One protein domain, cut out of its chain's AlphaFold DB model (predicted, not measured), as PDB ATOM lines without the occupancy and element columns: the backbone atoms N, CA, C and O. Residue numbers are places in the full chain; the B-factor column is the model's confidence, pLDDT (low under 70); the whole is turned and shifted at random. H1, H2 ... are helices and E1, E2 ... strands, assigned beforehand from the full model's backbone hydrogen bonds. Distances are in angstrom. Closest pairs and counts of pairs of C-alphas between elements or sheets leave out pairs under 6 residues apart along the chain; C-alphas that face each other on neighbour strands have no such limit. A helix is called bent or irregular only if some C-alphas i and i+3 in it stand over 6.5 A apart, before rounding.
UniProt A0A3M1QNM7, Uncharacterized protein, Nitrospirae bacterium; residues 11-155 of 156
ATOM      1  N   PHE A  11      29.255 -34.051 -36.401       93.75
ATOM      2  CA  PHE A  11      29.014 -35.111 -37.367       93.75
ATOM      3  C   PHE A  11      30.329 -35.793 -37.746       93.75
ATOM      4  O   PHE A  11      30.377 -37.021 -37.717       93.75
ATOM      5  N   LEU A  12      31.408 -35.051 -38.027       92.12
ATOM      6  CA  LEU A  12      32.712 -35.654 -38.342       92.12
ATOM      7  C   LEU A  12      33.262 -36.479 -37.178       92.12
ATOM      8  O   LEU A  12      33.739 -37.590 -37.405       92.12
ATOM      9  N   SER A  13      33.122 -36.009 -35.938       90.06
ATOM     10  CA  SER A  13      33.531 -36.801 -34.774       90.06
ATOM     11  C   SER A  13      32.766 -38.124 -34.669       90.06
ATOM     12  O   SER A  13      33.343 -39.153 -34.320       90.06
ATOM     13  N   LEU A  14      31.458 -38.121 -34.959       89.94
ATOM     14  CA  LEU A  14      30.648 -39.343 -34.961       89.94
ATOM     15  C   LEU A  14      30.975 -40.230 -36.173       89.94
ATOM     16  O   LEU A  14      31.047 -41.452 -36.053       89.94
ATOM     17  N   PHE A  15      31.228 -39.617 -37.327       89.81
ATOM     18  CA  PHE A  15      31.607 -40.286 -38.561       89.81
ATOM     19  C   PHE A  15      32.953 -41.010 -38.399       89.81
ATOM     20  O   PHE A  15      33.067 -42.175 -38.772       89.81
ATOM     21  N   HIS A  16      33.970 -40.377 -37.822       86.94
ATOM     22  CA  HIS A  16      35.294 -40.980 -37.626       86.94
ATOM     23  C   HIS A  16      35.420 -41.812 -36.339       86.94
ATOM     24  O   HIS A  16      36.455 -42.441 -36.119       86.94
ATOM     25  N   GLY A  17      34.377 -41.840 -35.502       77.25
ATOM     26  CA  GLY A  17      34.344 -42.609 -34.263       77.25
ATOM     27  C   GLY A  17      34.424 -44.130 -34.462       77.25
ATOM     28  O   GLY A  17      34.359 -44.656 -35.575       77.25
ATOM     29  N   LEU A  18      34.548 -44.857 -33.347       63.16
ATOM     30  CA  LEU A  18      34.609 -46.322 -33.345       63.16
ATOM     31  C   LEU A  18      33.306 -46.920 -33.886       63.16
ATOM     32  O   LEU A  18      32.265 -46.897 -33.227       63.16
ATOM     33  N   LEU A  19      33.384 -47.493 -35.082       61.34
ATOM     34  CA  LEU A  19      32.261 -48.156 -35.722       61.34
ATOM     35  C   LEU A  19      32.039 -49.540 -35.090       61.34
ATOM     36  O   LEU A  19      32.939 -50.385 -35.084       61.34
ATOM     37  N   LYS A  20      30.839 -49.797 -34.553       54.94
ATOM     38  CA  LYS A  20      30.511 -51.075 -33.901       54.94
ATOM     39  C   LYS A  20      30.134 -52.142 -34.926       54.94
ATOM     40  O   LYS A  20      28.971 -52.498 -35.049       54.94
ATOM     41  N   GLY A  21      31.153 -52.671 -35.599       54.03
ATOM     42  CA  GLY A  21      31.110 -53.949 -36.307       54.03
ATOM     43  C   GLY A  21      30.138 -54.054 -37.486       54.03
ATOM     44  O   GLY A  21      29.278 -53.218 -37.736       54.03
ATOM     45  N   MET A  22      30.321 -55.143 -38.222       65.00
ATOM     46  CA  MET A  22      29.504 -55.555 -39.356       65.00
ATOM     47  C   MET A  22      28.161 -56.112 -38.870       65.00
ATOM     48  O   MET A  22      28.145 -57.059 -38.079       65.00
ATOM     49  N   LEU A  23      27.034 -55.567 -39.339       67.44
ATOM     50  CA  LEU A  23      25.720 -56.108 -38.980       67.44
ATOM     51  C   LEU A  23      25.462 -57.442 -39.696       67.44
ATOM     52  O   LEU A  23      25.799 -57.610 -40.863       67.44
ATOM     53  N   THR A  24      24.825 -58.391 -39.015       73.12
ATOM     54  CA  THR A  24      24.105 -59.514 -39.643       73.12
ATOM     55  C   THR A  24      22.685 -59.072 -40.015       73.12
ATOM     56  O   THR A  24      22.230 -58.043 -39.521       73.12
ATOM     57  N   GLU A  25      21.941 -59.853 -40.807       76.38
ATOM     58  CA  GLU A  25      20.518 -59.569 -41.092       76.38
ATOM     59  C   GLU A  25      19.701 -59.373 -39.801       76.38
ATOM     60  O   GLU A  25      18.928 -58.424 -39.670       76.38
ATOM     61  N   GLU A  26      19.894 -60.245 -38.808       79.94
ATOM     62  CA  GLU A  26      19.196 -60.140 -37.527       79.94
ATOM     63  C   GLU A  26      19.546 -58.839 -36.789       79.94
ATOM     64  O   GLU A  26      18.654 -58.150 -36.287       79.94
ATOM     65  N   LEU A  27      20.833 -58.475 -36.748       80.50
ATOM     66  CA  LEU A  27      21.281 -57.215 -36.154       80.50
ATOM     67  C   LEU A  27      20.774 -56.002 -36.934       80.50
ATOM     68  O   LEU A  27      20.507 -54.964 -36.328       80.50
ATOM     69  N   HIS A  28      20.586 -56.135 -38.244       82.88
ATOM     70  CA  HIS A  28      19.988 -55.105 -39.079       82.88
ATOM     71  C   HIS A  28      18.535 -54.852 -38.686       82.88
ATOM     72  O   HIS A  28      18.176 -53.715 -38.393       82.88
ATOM     73  N   ARG A  29      17.717 -55.909 -38.576       82.44
ATOM     74  CA  ARG A  29      16.315 -55.794 -38.137       82.44
ATOM     75  C   ARG A  29      16.202 -55.205 -36.732       82.44
ATOM     76  O   ARG A  29      15.394 -54.309 -36.504       82.44
ATOM     77  N   LYS A  30      17.036 -55.668 -35.794       87.06
ATOM     78  CA  LYS A  30      17.064 -55.135 -34.421       87.06
ATOM     79  C   LYS A  30      17.476 -53.666 -34.383       87.06
ATOM     80  O   LYS A  30      16.902 -52.899 -33.620       87.06
ATOM     81  N   THR A  31      18.458 -53.279 -35.194       87.69
ATOM     82  CA  THR A  31      18.881 -51.880 -35.313       87.69
ATOM     83  C   THR A  31      17.768 -51.032 -35.922       87.69
ATOM     84  O   THR A  31      17.430 -50.015 -35.333       87.69
ATOM     85  N   ALA A  32      17.141 -51.476 -37.017       87.56
ATOM     86  CA  ALA A  32      16.029 -50.775 -37.666       87.56
ATOM     87  C   ALA A  32      14.900 -50.454 -36.679       87.56
ATOM     88  O   ALA A  32      14.417 -49.328 -36.624       87.56
ATOM     89  N   ALA A  33      14.539 -51.425 -35.835       90.50
ATOM     90  CA  ALA A  33      13.511 -51.259 -34.813       90.50
ATOM     91  C   ALA A  33      13.883 -50.267 -33.692       90.50
ATOM     92  O   ALA A  33      12.999 -49.830 -32.958       90.50
ATOM     93  N   ARG A  34      15.172 -49.937 -33.533       92.12
ATOM     94  CA  ARG A  34      15.696 -49.034 -32.496       92.12
ATOM     95  C   ARG A  34      15.976 -47.616 -32.991       92.12
ATOM     96  O   ARG A  34      16.251 -46.761 -32.154       92.12
ATOM     97  N   LEU A  35      15.950 -47.374 -34.302       92.75
ATOM     98  CA  LEU A  35      16.229 -46.048 -34.850       92.75
ATOM     99  C   LEU A  35      15.195 -45.028 -34.326       92.75
ATOM    100  O   LEU A  35      13.995 -45.305 -34.395       92.75
ATOM    101  N   PRO A  36      15.630 -43.864 -33.803       94.38
ATOM    102  CA  PRO A  36      14.723 -42.793 -33.395       94.38
ATOM    103  C   PRO A  36      13.787 -42.347 -34.524       94.38
ATOM    104  O   PRO A  36      14.234 -41.864 -35.563       94.38
ATOM    105  N   ARG A  37      12.478 -42.494 -34.309       95.38
ATOM    106  CA  ARG A  37      11.427 -42.126 -35.277       95.38
ATOM    107  C   ARG A  37      10.960 -40.684 -35.139       95.38
ATOM    108  O   ARG A  37      10.495 -40.087 -36.101       95.38
ATOM    109  N   ASP A  38      11.108 -40.143 -33.939       95.62
ATOM    110  CA  ASP A  38      10.726 -38.800 -33.513       95.62
ATOM    111  C   ASP A  38      11.752 -37.723 -33.900       95.62
ATOM    112  O   ASP A  38      11.596 -36.558 -33.540       95.62
ATOM    113  N   ARG A  39      12.804 -38.100 -34.633       95.06
ATOM    114  CA  ARG A  39      13.887 -37.207 -35.050       95.06
ATOM    115  C   ARG A  39      13.899 -36.997 -36.557       95.06
ATOM    116  O   ARG A  39      13.547 -37.891 -37.330       95.06
ATOM    117  N   THR A  40      14.388 -35.829 -36.961       97.25
ATOM    118  CA  THR A  40      14.866 -35.611 -38.325       97.25
ATOM    119  C   THR A  40      16.188 -36.339 -38.502       97.25
ATOM    120  O   THR A  40      17.073 -36.282 -37.648       97.25
ATOM    121  N   TRP A  41      16.307 -37.017 -39.629       98.12
ATOM    122  CA  TRP A  41      17.535 -37.629 -40.094       98.12
ATOM    123  C   TRP A  41      18.019 -36.920 -41.344       98.12
ATOM    124  O   TRP A  41      17.238 -36.311 -42.060       98.12
ATOM    125  N   TYR A  42      19.295 -37.071 -41.645       98.06
ATOM    126  CA  TYR A  42      19.933 -36.568 -42.844       98.06
ATOM    127  C   TYR A  42      20.462 -37.759 -43.626       98.06
ATOM    128  O   TYR A  42      21.342 -38.486 -43.154       98.06
ATOM    129  N   ARG A  43      19.894 -37.980 -44.813       97.38
ATOM    130  CA  ARG A  43      20.404 -38.936 -45.789       97.38
ATOM    131  C   ARG A  43      21.459 -38.243 -46.626       97.38
ATOM    132  O   ARG A  43      21.186 -37.242 -47.281       97.38
ATOM    133  N   ILE A  44      22.656 -38.803 -46.615       96.75
ATOM    134  CA  ILE A  44      23.802 -38.268 -47.332       96.75
ATOM    135  C   ILE A  44      24.234 -39.291 -48.372       96.75
ATOM    136  O   ILE A  44      24.427 -40.470 -48.053       96.75
ATOM    137  N   LEU A  45      24.415 -38.833 -49.608       93.50
ATOM    138  CA  LEU A  45      24.963 -39.629 -50.705       93.50
ATOM    139  C   LEU A  45      26.312 -39.019 -51.104       93.50
ATOM    140  O   LEU A  45      26.335 -38.104 -51.929       93.50
ATOM    141  N   PRO A  46      27.442 -39.491 -50.538       90.56
ATOM    142  CA  PRO A  46      28.757 -38.891 -50.783       90.56
ATOM    143  C   PRO A  46      29.230 -39.008 -52.237       90.56
ATOM    144  O   PRO A  46      30.128 -38.288 -52.650       90.56
ATOM    145  N   GLN A  47      28.652 -39.939 -52.998       85.44
ATOM    146  CA  GLN A  47      29.025 -40.257 -54.379       85.44
ATOM    147  C   GLN A  47      27.928 -39.896 -55.394       85.44
ATOM    148  O   GLN A  47      27.909 -40.455 -56.488       85.44
ATOM    149  N   ALA A  48      26.970 -39.034 -55.037       86.25
ATOM    150  CA  ALA A  48      25.920 -38.638 -55.972       86.25
ATOM    151  C   ALA A  48      26.494 -37.894 -57.195       86.25
ATOM    152  O   ALA A  48      27.503 -37.186 -57.118       86.25
ATOM    153  N   GLU A  49      25.849 -38.084 -58.348       83.19
ATOM    154  CA  GLU A  49      26.214 -37.395 -59.583       83.19
ATOM    155  C   GLU A  49      26.018 -35.881 -59.408       83.19
ATOM    156  O   GLU A  49      24.972 -35.430 -58.946       83.19
ATOM    157  N   GLY A  50      27.045 -35.094 -59.736       83.56
ATOM    158  CA  GLY A  50      27.056 -33.646 -59.495       83.56
ATOM    159  C   GLY A  50      27.575 -33.217 -58.115       83.56
ATOM    160  O   GLY A  50      27.704 -32.018 -57.879       83.56
ATOM    161  N   GLY A  51      27.935 -34.159 -57.235       85.25
ATOM    162  CA  GLY A  51      28.534 -33.891 -55.925       85.25
ATOM    163  C   GLY A  51      27.761 -34.531 -54.768       85.25
ATOM    164  O   GLY A  51      26.683 -35.087 -54.973       85.25
ATOM    165  N   PRO A  52      28.300 -34.474 -53.536       91.38
ATOM    166  CA  PRO A  52      27.638 -35.054 -52.377       91.38
ATOM    167  C   PRO A  52      26.301 -34.353 -52.103       91.38
ATOM    168  O   PRO A  52      26.214 -33.125 -52.129       91.38
ATOM    169  N   THR A  53      25.261 -35.126 -51.799       94.56
ATOM    170  CA  THR A  53      23.940 -34.587 -51.430       94.56
ATOM    171  C   THR A  53      23.639 -34.833 -49.959       94.56
ATOM    172  O   THR A  53      24.153 -35.786 -49.374       94.56
ATOM    173  N   CYS A  54      22.808 -33.973 -49.371       96.81
ATOM    174  CA  CYS A  54      22.289 -34.100 -48.013       96.81
ATOM    175  C   CYS A  54      20.800 -33.741 -48.027       96.81
ATOM    176  O   CYS A  54      20.435 -32.645 -48.452       96.81
ATOM    177  N   GLU A  55      19.948 -34.665 -47.595       97.00
ATOM    178  CA  GLU A  55      18.494 -34.507 -47.600       97.00
ATOM    179  C   GLU A  55      17.917 -34.820 -46.215       97.00
ATOM    180  O   GLU A  55      18.199 -35.896 -45.674       97.00
ATOM    181  N   PRO A  56      17.094 -33.929 -45.634       98.00
ATOM    182  CA  PRO A  56      16.390 -34.224 -44.397       98.00
ATOM    183  C   PRO A  56      15.236 -35.207 -44.650       98.00
ATOM    184  O   PRO A  56      14.401 -34.993 -45.527       98.00
ATOM    185  N   LEU A  57      15.150 -36.260 -43.841       97.69
ATOM    186  CA  LEU A  57      14.111 -37.283 -43.883       97.69
ATOM    187  C   LEU A  57      13.481 -37.485 -42.495       97.69
ATOM    188  O   LEU A  57      14.182 -37.421 -41.481       97.69
ATOM    189  N   PRO A  58      12.176 -37.799 -42.416       97.75
ATOM    190  CA  PRO A  58      11.563 -38.269 -41.177       97.75
ATOM    191  C   PRO A  58      12.176 -39.597 -40.709       97.75
ATOM    192  O   PRO A  58      12.472 -40.473 -41.525       97.75
ATOM    193  N   GLY A  59      12.286 -39.800 -39.392       94.31
ATOM    194  CA  GLY A  59      12.844 -41.033 -38.830       94.31
ATOM    195  C   GLY A  59      12.099 -42.312 -39.220       94.31
ATOM    196  O   GLY A  59      12.736 -43.342 -39.418       94.31
ATOM    197  N   GLU A  60      10.780 -42.255 -39.427       94.69
ATOM    198  CA  GLU A  60      10.008 -43.400 -39.945       94.69
ATOM    199  C   GLU A  60      10.439 -43.813 -41.360       94.69
ATOM    200  O   GLU A  60      10.515 -45.004 -41.664       94.69
ATOM    201  N   VAL A  61      10.776 -42.840 -42.216       95.12
ATOM    202  CA  VAL A  61      11.265 -43.109 -43.575       95.12
ATOM    203  C   VAL A  61      12.630 -43.782 -43.503       95.12
ATOM    204  O   VAL A  61      12.835 -44.809 -44.141       95.12
ATOM    205  N   VAL A  62      13.540 -43.270 -42.669       94.50
ATOM    206  CA  VAL A  62      14.862 -43.885 -42.481       94.50
ATOM    207  C   VAL A  62      14.755 -45.282 -41.878       94.50
ATOM    208  O   VAL A  62      15.461 -46.183 -42.321       94.50
ATOM    209  N   ALA A  63      13.855 -45.507 -40.919       91.00
ATOM    210  CA  ALA A  63      13.625 -46.832 -40.353       91.00
ATOM    211  C   ALA A  63      13.125 -47.834 -41.407       91.00
ATOM    212  O   ALA A  63      13.601 -48.972 -41.437       91.00
ATOM    213  N   ALA A  64      12.215 -47.412 -42.290       90.50
ATOM    214  CA  ALA A  64      11.723 -48.230 -43.394       90.50
ATOM    215  C   ALA A  64      12.807 -48.499 -44.454       90.50
ATOM    216  O   ALA A  64      13.011 -49.652 -44.834       90.50
ATOM    217  N   GLU A  65      13.548 -47.471 -44.885       90.94
ATOM    218  CA  GLU A  65      14.670 -47.623 -45.823       90.94
ATOM    219  C   GLU A  65      15.740 -48.557 -45.260       90.94
ATOM    220  O   GLU A  65      16.223 -49.457 -45.946       90.94
ATOM    221  N   PHE A  66      16.084 -48.384 -43.985       88.38
ATOM    222  CA  PHE A  66      17.053 -49.235 -43.322       88.38
ATOM    223  C   PHE A  66      16.529 -50.673 -43.202       88.38
ATOM    224  O   PHE A  66      17.274 -51.613 -43.441       88.38
ATOM    225  N   ALA A  67      15.246 -50.901 -42.917       85.75
ATOM    226  CA  ALA A  67      14.699 -52.259 -42.926       85.75
ATOM    227  C   ALA A  67      14.846 -52.951 -44.300       85.75
ATOM    228  O   ALA A  67      15.219 -54.125 -44.342       85.75
ATOM    229  N   GLY A  68      14.628 -52.222 -45.402       84.19
ATOM    230  CA  GLY A  68      14.785 -52.732 -46.772       84.19
ATOM    231  C   GLY A  68      16.235 -52.855 -47.259       84.19
ATOM    232  O   GLY A  68      16.512 -53.598 -48.201       84.19
ATOM    233  N   LEU A  69      17.184 -52.185 -46.599       83.69
ATOM    234  CA  LEU A  69      18.587 -52.141 -47.018       83.69
ATOM    235  C   LEU A  69      19.239 -53.532 -47.081       83.69
ATOM    236  O   LEU A  69      20.096 -53.771 -47.927       83.69
ATOM    237  N   VAL A  70      18.840 -54.473 -46.219       76.88
ATOM    238  CA  VAL A  70      19.368 -55.849 -46.270       76.88
ATOM    239  C   VAL A  70      19.027 -56.527 -47.589       76.88
ATOM    240  O   VAL A  70      19.891 -57.172 -48.180       76.88
ATOM    241  N   GLU A  71      17.784 -56.388 -48.045       77.69
ATOM    242  CA  GLU A  71      17.314 -56.993 -49.290       77.69
ATOM    243  C   GLU A  71      18.005 -56.345 -50.494       77.69
ATOM    244  O   GLU A  71      18.492 -57.054 -51.377       77.69
ATOM    245  N   GLU A  72      18.146 -55.013 -50.478       80.38
ATOM    246  CA  GLU A  72      18.899 -54.245 -51.478       80.38
ATOM    247  C   GLU A  72      20.356 -54.736 -51.573       80.38
ATOM    248  O   GLU A  72      20.836 -55.095 -52.652       80.38
ATOM    249  N   LEU A  73      21.058 -54.831 -50.439       75.31
ATOM    250  CA  LEU A  73      22.447 -55.295 -50.392       75.31
ATOM    251  C   LEU A  73      22.581 -56.763 -50.829       75.31
ATOM    252  O   LEU A  73      23.517 -57.103 -51.560       75.31
ATOM    253  N   ALA A  74      21.651 -57.631 -50.418       71.31
ATOM    254  CA  ALA A  74      21.635 -59.039 -50.804       71.31
ATOM    255  C   ALA A  74      21.456 -59.216 -52.321       71.31
ATOM    256  O   ALA A  74      22.169 -60.024 -52.931       71.31
ATOM    257  N   ALA A  75      20.569 -58.426 -52.935       74.56
ATOM    258  CA  ALA A  75      20.334 -58.423 -54.376       74.56
ATOM    259  C   ALA A  75      21.567 -57.962 -55.170       74.56
ATOM    260  O   ALA A  75      21.864 -58.523 -56.225       74.56
ATOM    261  N   LEU A  76      22.324 -56.990 -54.648       69.56
ATOM    262  CA  LEU A  76      23.493 -56.432 -55.331       69.56
ATOM    263  C   LEU A  76      24.690 -57.389 -55.424       69.56
ATOM    264  O   LEU A  76      25.549 -57.183 -56.281       69.56
ATOM    265  N   THR A  77      24.798 -58.400 -54.555       56.81
ATOM    266  CA  THR A  77      26.070 -59.138 -54.403       56.81
ATOM    267  C   THR A  77      25.985 -60.648 -54.212       56.81
ATOM    268  O   THR A  77      27.023 -61.290 -54.059       56.81
ATOM    269  N   GLY A  78      24.801 -61.270 -54.244       51.06
ATOM    270  CA  GLY A  78      24.709 -62.717 -54.005       51.06
ATOM    271  C   GLY A  78      25.300 -63.117 -52.643       51.06
ATOM    272  O   GLY A  78      25.867 -64.204 -52.503       51.06
ATOM    273  N   LEU A  79      25.204 -62.214 -51.654       51.94
ATOM    274  CA  LEU A  79      25.753 -62.329 -50.300       51.94
ATOM    275  C   LEU A  79      25.176 -63.550 -49.581       51.94
ATOM    276  O   LEU A  79      24.198 -63.468 -48.848       51.94
ATOM    277  N   ARG A  80      25.816 -64.709 -49.742       48.47
ATOM    278  CA  ARG A  80      25.452 -65.916 -48.985       48.47
ATOM    279  C   ARG A  80      25.948 -65.888 -47.533       48.47
ATOM    280  O   ARG A  80      25.621 -66.803 -46.783       48.47
ATOM    281  N   ARG A  81      26.745 -64.888 -47.124       45.97
ATOM    282  CA  ARG A  81      27.295 -64.766 -45.760       45.97
ATOM    283  C   ARG A  81      27.538 -63.303 -45.359       45.97
ATOM    284  O   ARG A  81      28.566 -62.746 -45.713       45.97
ATOM    285  N   GLY A  82      26.630 -62.739 -44.559       49.88
ATOM    286  CA  GLY A  82      26.873 -61.559 -43.713       49.88
ATOM    287  C   GLY A  82      26.852 -60.194 -44.416       49.88
ATOM    288  O   GLY A  82      27.656 -59.909 -45.292       49.88
ATOM    289  N   THR A  83      25.958 -59.313 -43.968       55.06
ATOM    290  CA  THR A  83      25.781 -57.914 -44.401       55.06
ATOM    291  C   THR A  83      26.880 -56.984 -43.859       55.06
ATOM    292  O   THR A  83      26.614 -55.996 -43.177       55.06
ATOM    293  N   GLY A  84      28.144 -57.297 -44.159       60.41
ATOM    294  CA  GLY A  84      29.331 -56.619 -43.620       60.41
ATOM    295  C   GLY A  84      29.598 -55.189 -44.093       60.41
ATOM    296  O   GLY A  84      30.677 -54.654 -43.864       60.41
ATOM    297  N   TRP A  85      28.621 -54.562 -44.738       75.75
ATOM    298  CA  TRP A  85      28.762 -53.255 -45.374       75.75
ATOM    299  C   TRP A  85      28.057 -52.138 -44.615       75.75
ATOM    300  O   TRP A  85      28.131 -50.989 -45.034       75.75
ATOM    301  N   THR A  86      27.404 -52.459 -43.498       82.25
ATOM    302  CA  THR A  86      26.682 -51.491 -42.676       82.25
ATOM    303  C   THR A  86      27.351 -51.348 -41.318       82.25
ATOM    304  O   THR A  86      27.547 -52.340 -40.616       82.25
ATOM    305  N   PHE A  87      27.647 -50.111 -40.931       85.38
ATOM    306  CA  PHE A  87      28.164 -49.757 -39.614       85.38
ATOM    307  C   PHE A  87      27.250 -48.761 -38.922       85.38
ATOM    308  O   PHE A  87      26.717 -47.857 -39.561       85.38
ATOM    309  N   VAL A  88      27.126 -48.901 -37.605       88.00
ATOM    310  CA  VAL A  88      26.277 -48.048 -36.770       88.00
ATOM    311  C   VAL A  88      27.119 -47.433 -35.656       88.00
ATOM    312  O   VAL A  88      27.873 -48.133 -34.974       88.00
ATOM    313  N   GLY A  89      26.994 -46.123 -35.489       87.19
ATOM    314  CA  GLY A  89      27.568 -45.336 -34.407       87.19
ATOM    315  C   GLY A  89      26.460 -44.657 -33.608       87.19
ATOM    316  O   GLY A  89      25.483 -44.175 -34.177       87.19
ATOM    317  N   GLU A  90      26.625 -44.619 -32.289       88.06
ATOM    318  CA  GLU A  90      25.726 -43.917 -31.372       88.06
ATOM    319  C   GLU A  90      26.572 -43.142 -30.351       88.06
ATOM    320  O   GLU A  90      27.453 -43.729 -29.714       88.06
ATOM    321  N   ARG A  91      26.330 -41.834 -30.192       87.31
ATOM    322  CA  ARG A  91      27.021 -40.985 -29.203       87.31
ATOM    323  C   ARG A  91      26.067 -39.949 -28.621       87.31
ATOM    324  O   ARG A  91      25.617 -39.064 -29.331       87.31
ATOM    325  N   GLY A  92      25.798 -40.027 -27.317       86.19
ATOM    326  CA  GLY A  92      24.978 -39.021 -26.625       86.19
ATOM    327  C   GLY A  92      23.541 -38.915 -27.151       86.19
ATOM    328  O   GLY A  92      22.959 -37.842 -27.096       86.19
ATOM    329  N   GLY A  93      22.984 -40.008 -27.686       88.19
ATOM    330  CA  GLY A  93      21.669 -40.025 -28.334       88.19
ATOM    331  C   GLY A  93      21.691 -39.678 -29.824       88.19
ATOM    332  O   GLY A  93      20.663 -39.828 -30.475       88.19
ATOM    333  N   GLU A  94      22.839 -39.279 -30.371       93.00
ATOM    334  CA  GLU A  94      23.025 -39.078 -31.807       93.00
ATOM    335  C   GLU A  94      23.376 -40.381 -32.502       93.00
ATOM    336  O   GLU A  94      24.177 -41.166 -31.991       93.00
ATOM    337  N   TRP A  95      22.789 -40.590 -33.675       93.44
ATOM    338  CA  TRP A  95      22.925 -41.812 -34.449       93.44
ATOM    339  C   TRP A  95      23.582 -41.543 -35.788       93.44
ATOM    340  O   TRP A  95      23.347 -40.518 -36.424       93.44
ATOM    341  N   LEU A  96      24.369 -42.517 -36.232       93.31
ATOM    342  CA  LEU A  96      24.981 -42.531 -37.545       93.31
ATOM    343  C   LEU A  96      25.009 -43.953 -38.095       93.31
ATOM    344  O   LEU A  96      25.420 -44.892 -37.420       93.31
ATOM    345  N   VAL A  97      24.602 -44.103 -39.345       92.06
ATOM    346  CA  VAL A  97      24.649 -45.348 -40.103       92.06
ATOM    347  C   VAL A  97      25.478 -45.097 -41.349       92.06
ATOM    348  O   VAL A  97      25.184 -44.176 -42.102       92.06
ATOM    349  N   LYS A  98      26.490 -45.924 -41.596       90.69
ATOM    350  CA  LYS A  98      27.286 -45.912 -42.826       90.69
ATOM    351  C   LYS A  98      27.033 -47.176 -43.608       90.69
ATOM    352  O   LYS A  98      27.147 -48.263 -43.049       90.69
ATOM    353  N   VAL A  99      26.779 -47.018 -44.896       87.94
ATOM    354  CA  VAL A  99      26.653 -48.112 -45.848       87.94
ATOM    355  C   VAL A  99      27.781 -47.984 -46.858       87.94
ATOM    356  O   VAL A  99      27.940 -46.945 -47.497       87.94
ATOM    357  N   PHE A 100      28.577 -49.031 -46.989       82.56
ATOM    358  CA  PHE A 100      29.691 -49.133 -47.922       82.56
ATOM    359  C   PHE A 100      29.238 -49.807 -49.220       82.56
ATOM    360  O   PHE A 100      28.380 -50.684 -49.181       82.56
ATOM    361  N   ASN A 101      29.785 -49.396 -50.373       76.06
ATOM    362  CA  ASN A 101      29.373 -49.960 -51.663       76.06
ATOM    363  C   ASN A 101      29.943 -51.381 -51.850       76.06
ATOM    364  O   ASN A 101      31.153 -51.520 -52.066       76.06
ATOM    365  N   PRO A 102      29.108 -52.436 -51.858       70.12
ATOM    366  CA  PRO A 102      29.597 -53.803 -51.961       70.12
ATOM    367  C   PRO A 102      30.115 -54.148 -53.374       70.12
ATOM    368  O   PRO A 102      30.927 -55.056 -53.523       70.12
ATOM    369  N   GLN A 103      29.722 -53.402 -54.414       69.25
ATOM    370  CA  GLN A 103      30.199 -53.601 -55.793       69.25
ATOM    371  C   GLN A 103      31.617 -53.065 -56.020       69.25
ATOM    372  O   GLN A 103      32.297 -53.476 -56.957       69.25
ATOM    373  N   GLN A 104      32.077 -52.153 -55.163       67.38
ATOM    374  CA  GLN A 104      33.435 -51.604 -55.206       67.38
ATOM    375  C   GLN A 104      34.386 -52.359 -54.266       67.38
ATOM    376  O   GLN A 104      35.529 -51.954 -54.061       67.38
ATOM    377  N   CYS A 105      33.935 -53.484 -53.716       61.31
ATOM    378  CA  CYS A 105      34.750 -54.367 -52.901       61.31
ATOM    379  C   CYS A 105      35.520 -55.313 -53.821       61.31
ATOM    380  O   CYS A 105      34.992 -56.324 -54.279       61.31
ATOM    381  N   GLY A 106      36.773 -54.968 -54.126       51.84
ATOM    382  CA  GLY A 106      37.681 -55.882 -54.815       51.84
ATOM    383  C   GLY A 106      37.823 -57.189 -54.029       51.84
ATOM    384  O   GLY A 106      37.882 -57.181 -52.802       51.84
ATOM    385  N   SER A 107      37.863 -58.319 -54.730       42.81
ATOM    386  CA  SER A 107      37.828 -59.688 -54.193       42.81
ATOM    387  C   SER A 107      39.076 -60.123 -53.398       42.81
ATOM    388  O   SER A 107      39.536 -61.255 -53.541       42.81
ATOM    389  N   GLY A 108      39.663 -59.263 -52.570       43.34
ATOM    390  CA  GLY A 108      40.844 -59.599 -51.784       43.34
ATOM    391  C   GLY A 108      41.043 -58.676 -50.591       43.34
ATOM    392  O   GLY A 108      40.950 -57.459 -50.714       43.34
ATOM    393  N   CYS A 109      41.360 -59.270 -49.439       41.78
ATOM    394  CA  CYS A 109      41.953 -58.563 -48.310       41.78
ATOM    395  C   CYS A 109      43.225 -57.839 -48.775       41.78
ATOM    396  O   CYS A 109      44.261 -58.467 -48.985       41.78
ATOM    397  N   GLY A 110      43.139 -56.526 -48.936       39.12
ATOM    398  CA  GLY A 110      44.283 -55.653 -49.153       39.12
ATOM    399  C   GLY A 110      43.829 -54.209 -49.054       39.12
ATOM    400  O   GLY A 110      43.171 -53.747 -49.973       39.12
ATOM    401  N   ASP A 111      44.131 -53.565 -47.922       47.25
ATOM    402  CA  ASP A 111      44.200 -52.119 -47.613       47.25
ATOM    403  C   ASP A 111      43.119 -51.155 -48.146       47.25
ATOM    404  O   ASP A 111      43.216 -49.942 -47.959       47.25
ATOM    405  N   TYR A 112      42.070 -51.659 -48.784       57.12
ATOM    406  CA  TYR A 112      41.031 -50.877 -49.424       57.12
ATOM    407  C   TYR A 112      39.730 -51.036 -48.651       57.12
ATOM    408  O   TYR A 112      38.970 -51.985 -48.849       57.12
ATOM    409  N   THR A 113      39.470 -50.083 -47.758       64.69
ATOM    410  CA  THR A 113      38.113 -49.852 -47.266       64.69
ATOM    411  C   THR A 113      37.290 -49.349 -48.453       64.69
ATOM    412  O   THR A 113      37.686 -48.347 -49.058       64.69
ATOM    413  N   PRO A 114      36.173 -50.003 -48.810       71.56
ATOM    414  CA  PRO A 114      35.308 -49.509 -49.873       71.56
ATOM    415  C   PRO A 114      34.863 -48.080 -49.559       71.56
ATOM    416  O   PRO A 114      34.815 -47.690 -48.388       71.56
ATOM    417  N   PRO A 115      34.524 -47.269 -50.562       79.19
ATOM    418  CA  PRO A 115      34.038 -45.932 -50.289       79.19
ATOM    419  C   PRO A 115      32.619 -46.005 -49.708       79.19
ATOM    420  O   PRO A 115      31.826 -46.911 -49.998       79.19
ATOM    421  N   VAL A 116      32.299 -45.027 -48.863       86.81
ATOM    422  CA  VAL A 116      30.961 -44.889 -48.280       86.81
ATOM    423  C   VAL A 116      29.982 -44.537 -49.395       86.81
ATOM    424  O   VAL A 116      30.195 -43.590 -50.151       86.81
ATOM    425  N   TRP A 117      28.917 -45.320 -49.505       86.75
ATOM    426  CA  TRP A 117      27.877 -45.165 -50.512       86.75
ATOM    427  C   TRP A 117      26.710 -44.323 -50.009       86.75
ATOM    428  O   TRP A 117      26.206 -43.462 -50.726       86.75
ATOM    429  N   ARG A 118      26.306 -44.559 -48.758       91.62
ATOM    430  CA  ARG A 118      25.170 -43.896 -48.118       91.62
ATOM    431  C   ARG A 118      25.472 -43.667 -46.643       91.62
ATOM    432  O   ARG A 118      26.061 -44.531 -45.992       91.62
ATOM    433  N   VAL A 119      25.061 -42.521 -46.111       94.56
ATOM    434  CA  VAL A 119      25.085 -42.243 -44.671       94.56
ATOM    435  C   VAL A 119      23.698 -41.799 -44.234       94.56
ATOM    436  O   VAL A 119      23.044 -41.040 -44.943       94.56
ATOM    437  N   TYR A 120      23.275 -42.245 -43.058       95.81
ATOM    438  CA  TYR A 120      22.144 -41.671 -42.338       95.81
ATOM    439  C   TYR A 120      22.653 -41.120 -41.017       95.81
ATOM    440  O   TYR A 120      23.412 -41.802 -40.332       95.81
ATOM    441  N   SER A 121      22.267 -39.905 -40.653       96.69
ATOM    442  CA  SER A 121      22.712 -39.269 -39.412       96.69
ATOM    443  C   SER A 121      21.594 -38.445 -38.789       96.69
ATOM    444  O   SER A 121      20.837 -37.821 -39.520       96.69
ATOM    445  N   THR A 122      21.489 -38.397 -37.463       97.31
ATOM    446  CA  THR A 122      20.626 -37.407 -36.781       97.31
ATOM    447  C   THR A 122      21.294 -36.035 -36.663       97.31
ATOM    448  O   THR A 122      20.631 -35.047 -36.365       97.31
ATOM    449  N   LEU A 123      22.598 -35.965 -36.941       96.06
ATOM    450  CA  LEU A 123      23.365 -34.729 -37.048       96.06
ATOM    451  C   LEU A 123      23.429 -34.259 -38.499       96.06
ATOM    452  O   LEU A 123      23.836 -35.031 -39.375       96.06
ATOM    453  N   GLU A 124      23.094 -32.990 -38.720       96.00
ATOM    454  CA  GLU A 124      23.309 -32.310 -39.994       96.00
ATOM    455  C   GLU A 124      24.810 -32.073 -40.211       96.00
ATOM    456  O   GLU A 124      25.459 -31.480 -39.343       96.00
ATOM    457  N   PRO A 125      25.394 -32.515 -41.337       95.06
ATOM    458  CA  PRO A 125      26.773 -32.179 -41.654       95.06
ATOM    459  C   PRO A 125      26.875 -30.703 -42.052       95.06
ATOM    460  O   PRO A 125      26.080 -30.207 -42.852       95.06
ATOM    461  N   SER A 126      27.913 -30.004 -41.584       94.75
ATOM    462  CA  SER A 126      28.270 -28.720 -42.193       94.75
ATOM    463  C   SER A 126      28.715 -28.907 -43.658       94.75
ATOM    464  O   SER A 126      29.130 -30.003 -44.049       94.75
ATOM    465  N   PRO A 127      28.728 -27.843 -44.486       92.19
ATOM    466  CA  PRO A 127      29.268 -27.924 -45.846       92.19
ATOM    467  C   PRO A 127      30.718 -28.432 -45.897       92.19
ATOM    468  O   PRO A 127      31.084 -29.192 -46.791       92.19
ATOM    469  N   ALA A 128      31.538 -28.054 -44.909       91.50
ATOM    470  CA  ALA A 128      32.915 -28.526 -44.794       91.50
ATOM    471  C   ALA A 128      32.976 -30.027 -44.467       91.50
ATOM    472  O   ALA A 128      33.773 -30.754 -45.060       91.50
ATOM    473  N   ALA A 129      32.106 -30.507 -43.575       92.62
ATOM    474  CA  ALA A 129      32.006 -31.926 -43.259       92.62
ATOM    475  C   ALA A 129      31.528 -32.762 -44.448       92.62
ATOM    476  O   ALA A 129      32.091 -33.823 -44.713       92.62
ATOM    477  N   LEU A 130      30.540 -32.266 -45.198       91.81
ATOM    478  CA  LEU A 130      30.039 -32.922 -46.404       91.81
ATOM    479  C   LEU A 130      31.144 -33.072 -47.465       91.81
ATOM    480  O   LEU A 130      31.299 -34.139 -48.064       91.81
ATOM    481  N   ALA A 131      31.967 -32.036 -47.645       88.75
ATOM    482  CA  ALA A 131      33.135 -32.101 -48.518       88.75
ATOM    483  C   ALA A 131      34.185 -33.107 -48.008       88.75
ATOM    484  O   ALA A 131      34.727 -33.878 -48.797       88.75
ATOM    485  N   ALA A 132      34.439 -33.154 -46.696       89.06
ATOM    486  CA  ALA A 132      35.461 -34.017 -46.097       89.06
ATOM    487  C   ALA A 132      35.163 -35.524 -46.209       89.06
ATOM    488  O   ALA A 132      36.090 -36.332 -46.253       89.06
ATOM    489  N   ILE A 133      33.888 -35.917 -46.262       88.50
ATOM    490  CA  ILE A 133      33.482 -37.329 -46.397       88.50
ATOM    491  C   ILE A 133      33.322 -37.789 -47.850       88.50
ATOM    492  O   ILE A 133      33.054 -38.969 -48.092       88.50
ATOM    493  N   THR A 134      33.450 -36.874 -48.809       84.38
ATOM    494  CA  THR A 134      33.375 -37.197 -50.233       84.38
ATOM    495  C   THR A 134      34.636 -37.973 -50.619       84.38
ATOM    496  O   THR A 134      35.742 -37.467 -50.411       84.38
ATOM    497  N   PRO A 135      34.525 -39.208 -51.142       73.94
ATOM    498  CA  PRO A 135      35.705 -39.948 -51.558       73.94
ATOM    499  C   PRO A 135      36.414 -39.196 -52.693       73.94
ATOM    500  O   PRO A 135      35.744 -38.595 -53.539       73.94
ATOM    501  N   PRO A 136      37.758 -39.223 -52.747       67.56
ATOM    502  CA  PRO A 136      38.470 -38.654 -53.878       67.56
ATOM    503  C   PRO A 136      38.011 -39.346 -55.170       67.56
ATOM    504  O   PRO A 136      37.636 -40.526 -55.128       67.56
ATOM    505  N   PRO A 137      38.049 -38.648 -56.319       63.28
ATOM    506  CA  PRO A 137      37.754 -39.276 -57.596       63.28
ATOM    507  C   PRO A 137      38.622 -40.533 -57.764       63.28
ATOM    508  O   PRO A 137      39.769 -40.547 -57.298       63.28
ATOM    509  N   PRO A 138      38.089 -41.600 -58.388       57.47
ATOM    510  CA  PRO A 138      38.840 -42.830 -58.582       57.47
ATOM    511  C   PRO A 138      40.163 -42.509 -59.277       57.47
ATOM    512  O   PRO A 138      40.166 -41.946 -60.367       57.47
ATOM    513  N   ASP A 139      41.282 -42.843 -58.629       59.81
ATOM    514  CA  ASP A 139      42.614 -42.640 -59.193       59.81
ATOM    515  C   ASP A 139      42.793 -43.609 -60.376       59.81
ATOM    516  O   ASP A 139      42.898 -44.826 -60.158       59.81
ATOM    517  N   PRO A 140      42.819 -43.110 -61.626       55.38
ATOM    518  CA  PRO A 140      42.882 -43.967 -62.803       55.38
ATOM    519  C   PRO A 140      44.163 -44.811 -62.824       55.38
ATOM    520  O   PRO A 140      44.132 -45.947 -63.297       55.38
ATOM    521  N   SER A 141      45.257 -44.334 -62.217       61.41
ATOM    522  CA  SER A 141      46.526 -45.067 -62.160       61.41
ATOM    523  C   SER A 141      46.450 -46.321 -61.278       61.41
ATOM    524  O   SER A 141      47.076 -47.343 -61.574       61.41
ATOM    525  N   ARG A 142      45.623 -46.300 -60.222       56.19
ATOM    526  CA  ARG A 142      45.390 -47.468 -59.353       56.19
ATOM    527  C   ARG A 142      44.547 -48.529 -60.051       56.19
ATOM    528  O   ARG A 142      44.819 -49.721 -59.896       56.19
ATOM    529  N   PHE A 143      43.569 -48.106 -60.850       55.06
ATOM    530  CA  PHE A 143      42.773 -49.008 -61.682       55.06
ATOM    531  C   PHE A 143      43.600 -49.622 -62.812       55.06
ATOM    532  O   PHE A 143      43.493 -50.825 -63.048       55.06
ATOM    533  N   GLU A 144      44.472 -48.850 -63.461       57.78
ATOM    534  CA  GLU A 144      45.410 -49.372 -64.458       57.78
ATOM    535  C   GLU A 144      46.386 -50.383 -63.852       57.78
ATOM    536  O   GLU A 144      46.585 -51.456 -64.425       57.78
ATOM    537  N   ALA A 145      46.940 -50.102 -62.669       56.16
ATOM    538  CA  ALA A 145      47.818 -51.029 -61.960       56.16
ATOM    539  C   ALA A 145      47.094 -52.328 -61.572       56.16
ATOM    540  O   ALA A 145      47.641 -53.421 -61.751       56.16
ATOM    541  N   PHE A 146      45.849 -52.235 -61.091       56.50
ATOM    542  CA  PHE A 146      45.014 -53.403 -60.808       56.50
ATOM    543  C   PHE A 146      44.706 -54.198 -62.083       56.50
ATOM    544  O   PHE A 146      44.926 -55.409 -62.118       56.50
ATOM    545  N   ALA A 147      44.272 -53.531 -63.156       56.38
ATOM    546  CA  ALA A 147      43.959 -54.160 -64.437       56.38
ATOM    547  C   ALA A 147      45.193 -54.824 -65.070       56.38
ATOM    548  O   ALA A 147      45.105 -55.944 -65.570       56.38
ATOM    549  N   ALA A 148      46.361 -54.179 -65.007       61.03
ATOM    550  CA  ALA A 148      47.626 -54.741 -65.472       61.03
ATOM    551  C   ALA A 148      48.043 -55.972 -64.650       61.03
ATOM    552  O   ALA A 148      48.506 -56.969 -65.209       61.03
ATOM    553  N   ARG A 149      47.837 -55.940 -63.326       59.69
ATOM    554  CA  ARG A 149      48.121 -57.069 -62.428       59.69
ATOM    555  C   ARG A 149      47.154 -58.235 -62.656       59.69
ATOM    556  O   ARG A 149      47.593 -59.380 -62.681       59.69
ATOM    557  N   ALA A 150      45.875 -57.950 -62.903       52.59
ATOM    558  CA  ALA A 150      44.866 -58.944 -63.256       52.59
ATOM    559  C   ALA A 150      45.161 -59.617 -64.608       52.59
ATOM    560  O   ALA A 150      45.082 -60.839 -64.703       52.59
ATOM    561  N   ARG A 151      45.582 -58.855 -65.632       70.31
ATOM    562  CA  ARG A 151      46.008 -59.408 -66.935       70.31
ATOM    563  C   ARG A 151      47.197 -60.365 -66.790       70.31
ATOM    564  O   ARG A 151      47.114 -61.503 -67.248       70.31
ATOM    565  N   ARG A 152      48.227 -59.968 -66.026       66.88
ATOM    566  CA  ARG A 152      49.380 -60.837 -65.710       66.88
ATOM    567  C   ARG A 152      48.990 -62.131 -64.995       66.88
ATOM    568  O   ARG A 152      49.570 -63.170 -65.287       66.88
ATOM    569  N   LEU A 153      48.042 -62.079 -64.060       61.50
ATOM    570  CA  LEU A 153      47.594 -63.260 -63.309       61.50
ATOM    571  C   LEU A 153      46.712 -64.201 -64.141       61.50
ATOM    572  O   LEU A 153      46.696 -65.400 -63.882       61.50
ATOM    573  N   LEU A 154      46.007 -63.676 -65.144       66.19
ATOM    574  CA  LEU A 154      45.137 -64.445 -66.040       66.19
ATOM    575  C   LEU A 154      45.846 -64.930 -67.317       66.19
ATOM    576  O   LEU A 154      45.187 -65.476 -68.202       66.19
ATOM    577  N   GLY A 155      47.166 -64.747 -67.421       52.81
ATOM    578  CA  GLY A 155      47.967 -65.250 -68.541       52.81
ATOM    579  C   GLY A 155      47.601 -64.643 -69.900       52.81
ATOM    580  O   GLY A 155      47.715 -65.335 -70.911       52.81
TER     581      GLY A 155
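This is residues 11 to 155 of the 156 residues of an uncharacterized protein of Nitrospirae bacterium (UniProt A0A3M1QNM7). A single twisted, antiparallel sheet of five strands makes the middle of a compact body, with the short helix H1 packed on one face and arm H3a of the bent helix H3 covering part of the other face, H2 side by side with that arm. Residues 138 to 145 and 147 to 155, which include residues 140 to 145 and 147 to 153 of H5, stick out from this body as one helical arm and add to its length. The printed part has 145 residues, with five named helices and five named strands in the order H1 H2 E1 E2 H3 E3 E4 E5 H4 H5, and the sheet runs E2 E1 E5 E4 E3. The class is mixed, helices and strands; the whole is compact, with a radius of gyration of the C-alphas of 16.5 A, but elongated in outline, spanning 57 by 36 by 26 A.

H1, residues 11 to 16, is on the sheet, whose strands in order are E2, residues 53 to 58, E1, residues 40 to 45, E5, residues 116 to 121, E4, residues 94 to 100, and E3, residues 86 to 91. H1 lies over E4 at a height over the sheet of 8.5 A and runs slantwise to the strands, at 52 degrees to E4 on the local plane; the closest C-alphas of H1 and E4 are those of Leu 14 and Leu 96, 7.0 A apart. H2, residues 25 to 32, only grazes the sheet with its residues 28 to 31. E1 and E2 form a hairpin, with N 43 and O 55 within hydrogen-bond range at 2.8 A. H3, residues 59 to 77, was assigned as one helix by its hydrogen bonds but is bent: C-alphas 67 and 70 are 6.8 A apart, and its arms H3a, residues 59 to 67, and H3b, residues 70 to 77, stand at a steep tilt of 44 degrees. H3a is on the face opposite to H1, at a height over the sheet of 9.3 A. H3a and H2 touch, their closest C-alphas being those of Ala 63 and Ala 32, 5.3 A apart, at a shallow tilt of 2 degrees, opposite ways. H3b is only just not on the sheet, with 4 pairs of C-alphas within 10 A. E3, E4 and E5 form a meander, each strand the antiparallel neighbour of the one before: N 89 and O 96 are 2.8 A apart, N 97 and O 120 also 2.8 A. E5 is also the antiparallel neighbour of E1, with N 42 and O 121 at 2.7 A. H4, residues 127 to 132, only grazes the sheet with its residues 127 to 131. H5, residues 140 to 153, touches no helix and is not on the sheet. In H1, H2, H3a, H4 and H5 every O i to N i+4 pair is within hydrogen-bond range; in H3b 3 of 4 are.

H1 begins at C-alpha 11, (29.014, -35.111, -37.367). H2 measures 10.5 A from first to last C-alpha, H3a 12.1 A and H3b 11.0 A. E1 and E2 each measure 16.5 A, E3 17.1 A, E4 20.1 A and E5 13.4 A. E4 begins at C-alpha 94, (23.025, -39.078, -31.807). H5 measures 19.9 A and ends at C-alpha 153, (47.594, -63.260, -63.309).

The C-alphas of Asp 38 and Gly 155, the two farthest apart, are 57.6 A apart. Without the stretches that stand free, the body has 128 residues and spans 40 by 34 by 27 A. The printed part has no cut. The link from E4 to E5, residues 101 to 115, is long. The mean pLDDT of the printed part is 78.5; it is under 70 at residues 18 to 23, 76 to 84, 103 to 113, 136 to 150 and 152 to 155.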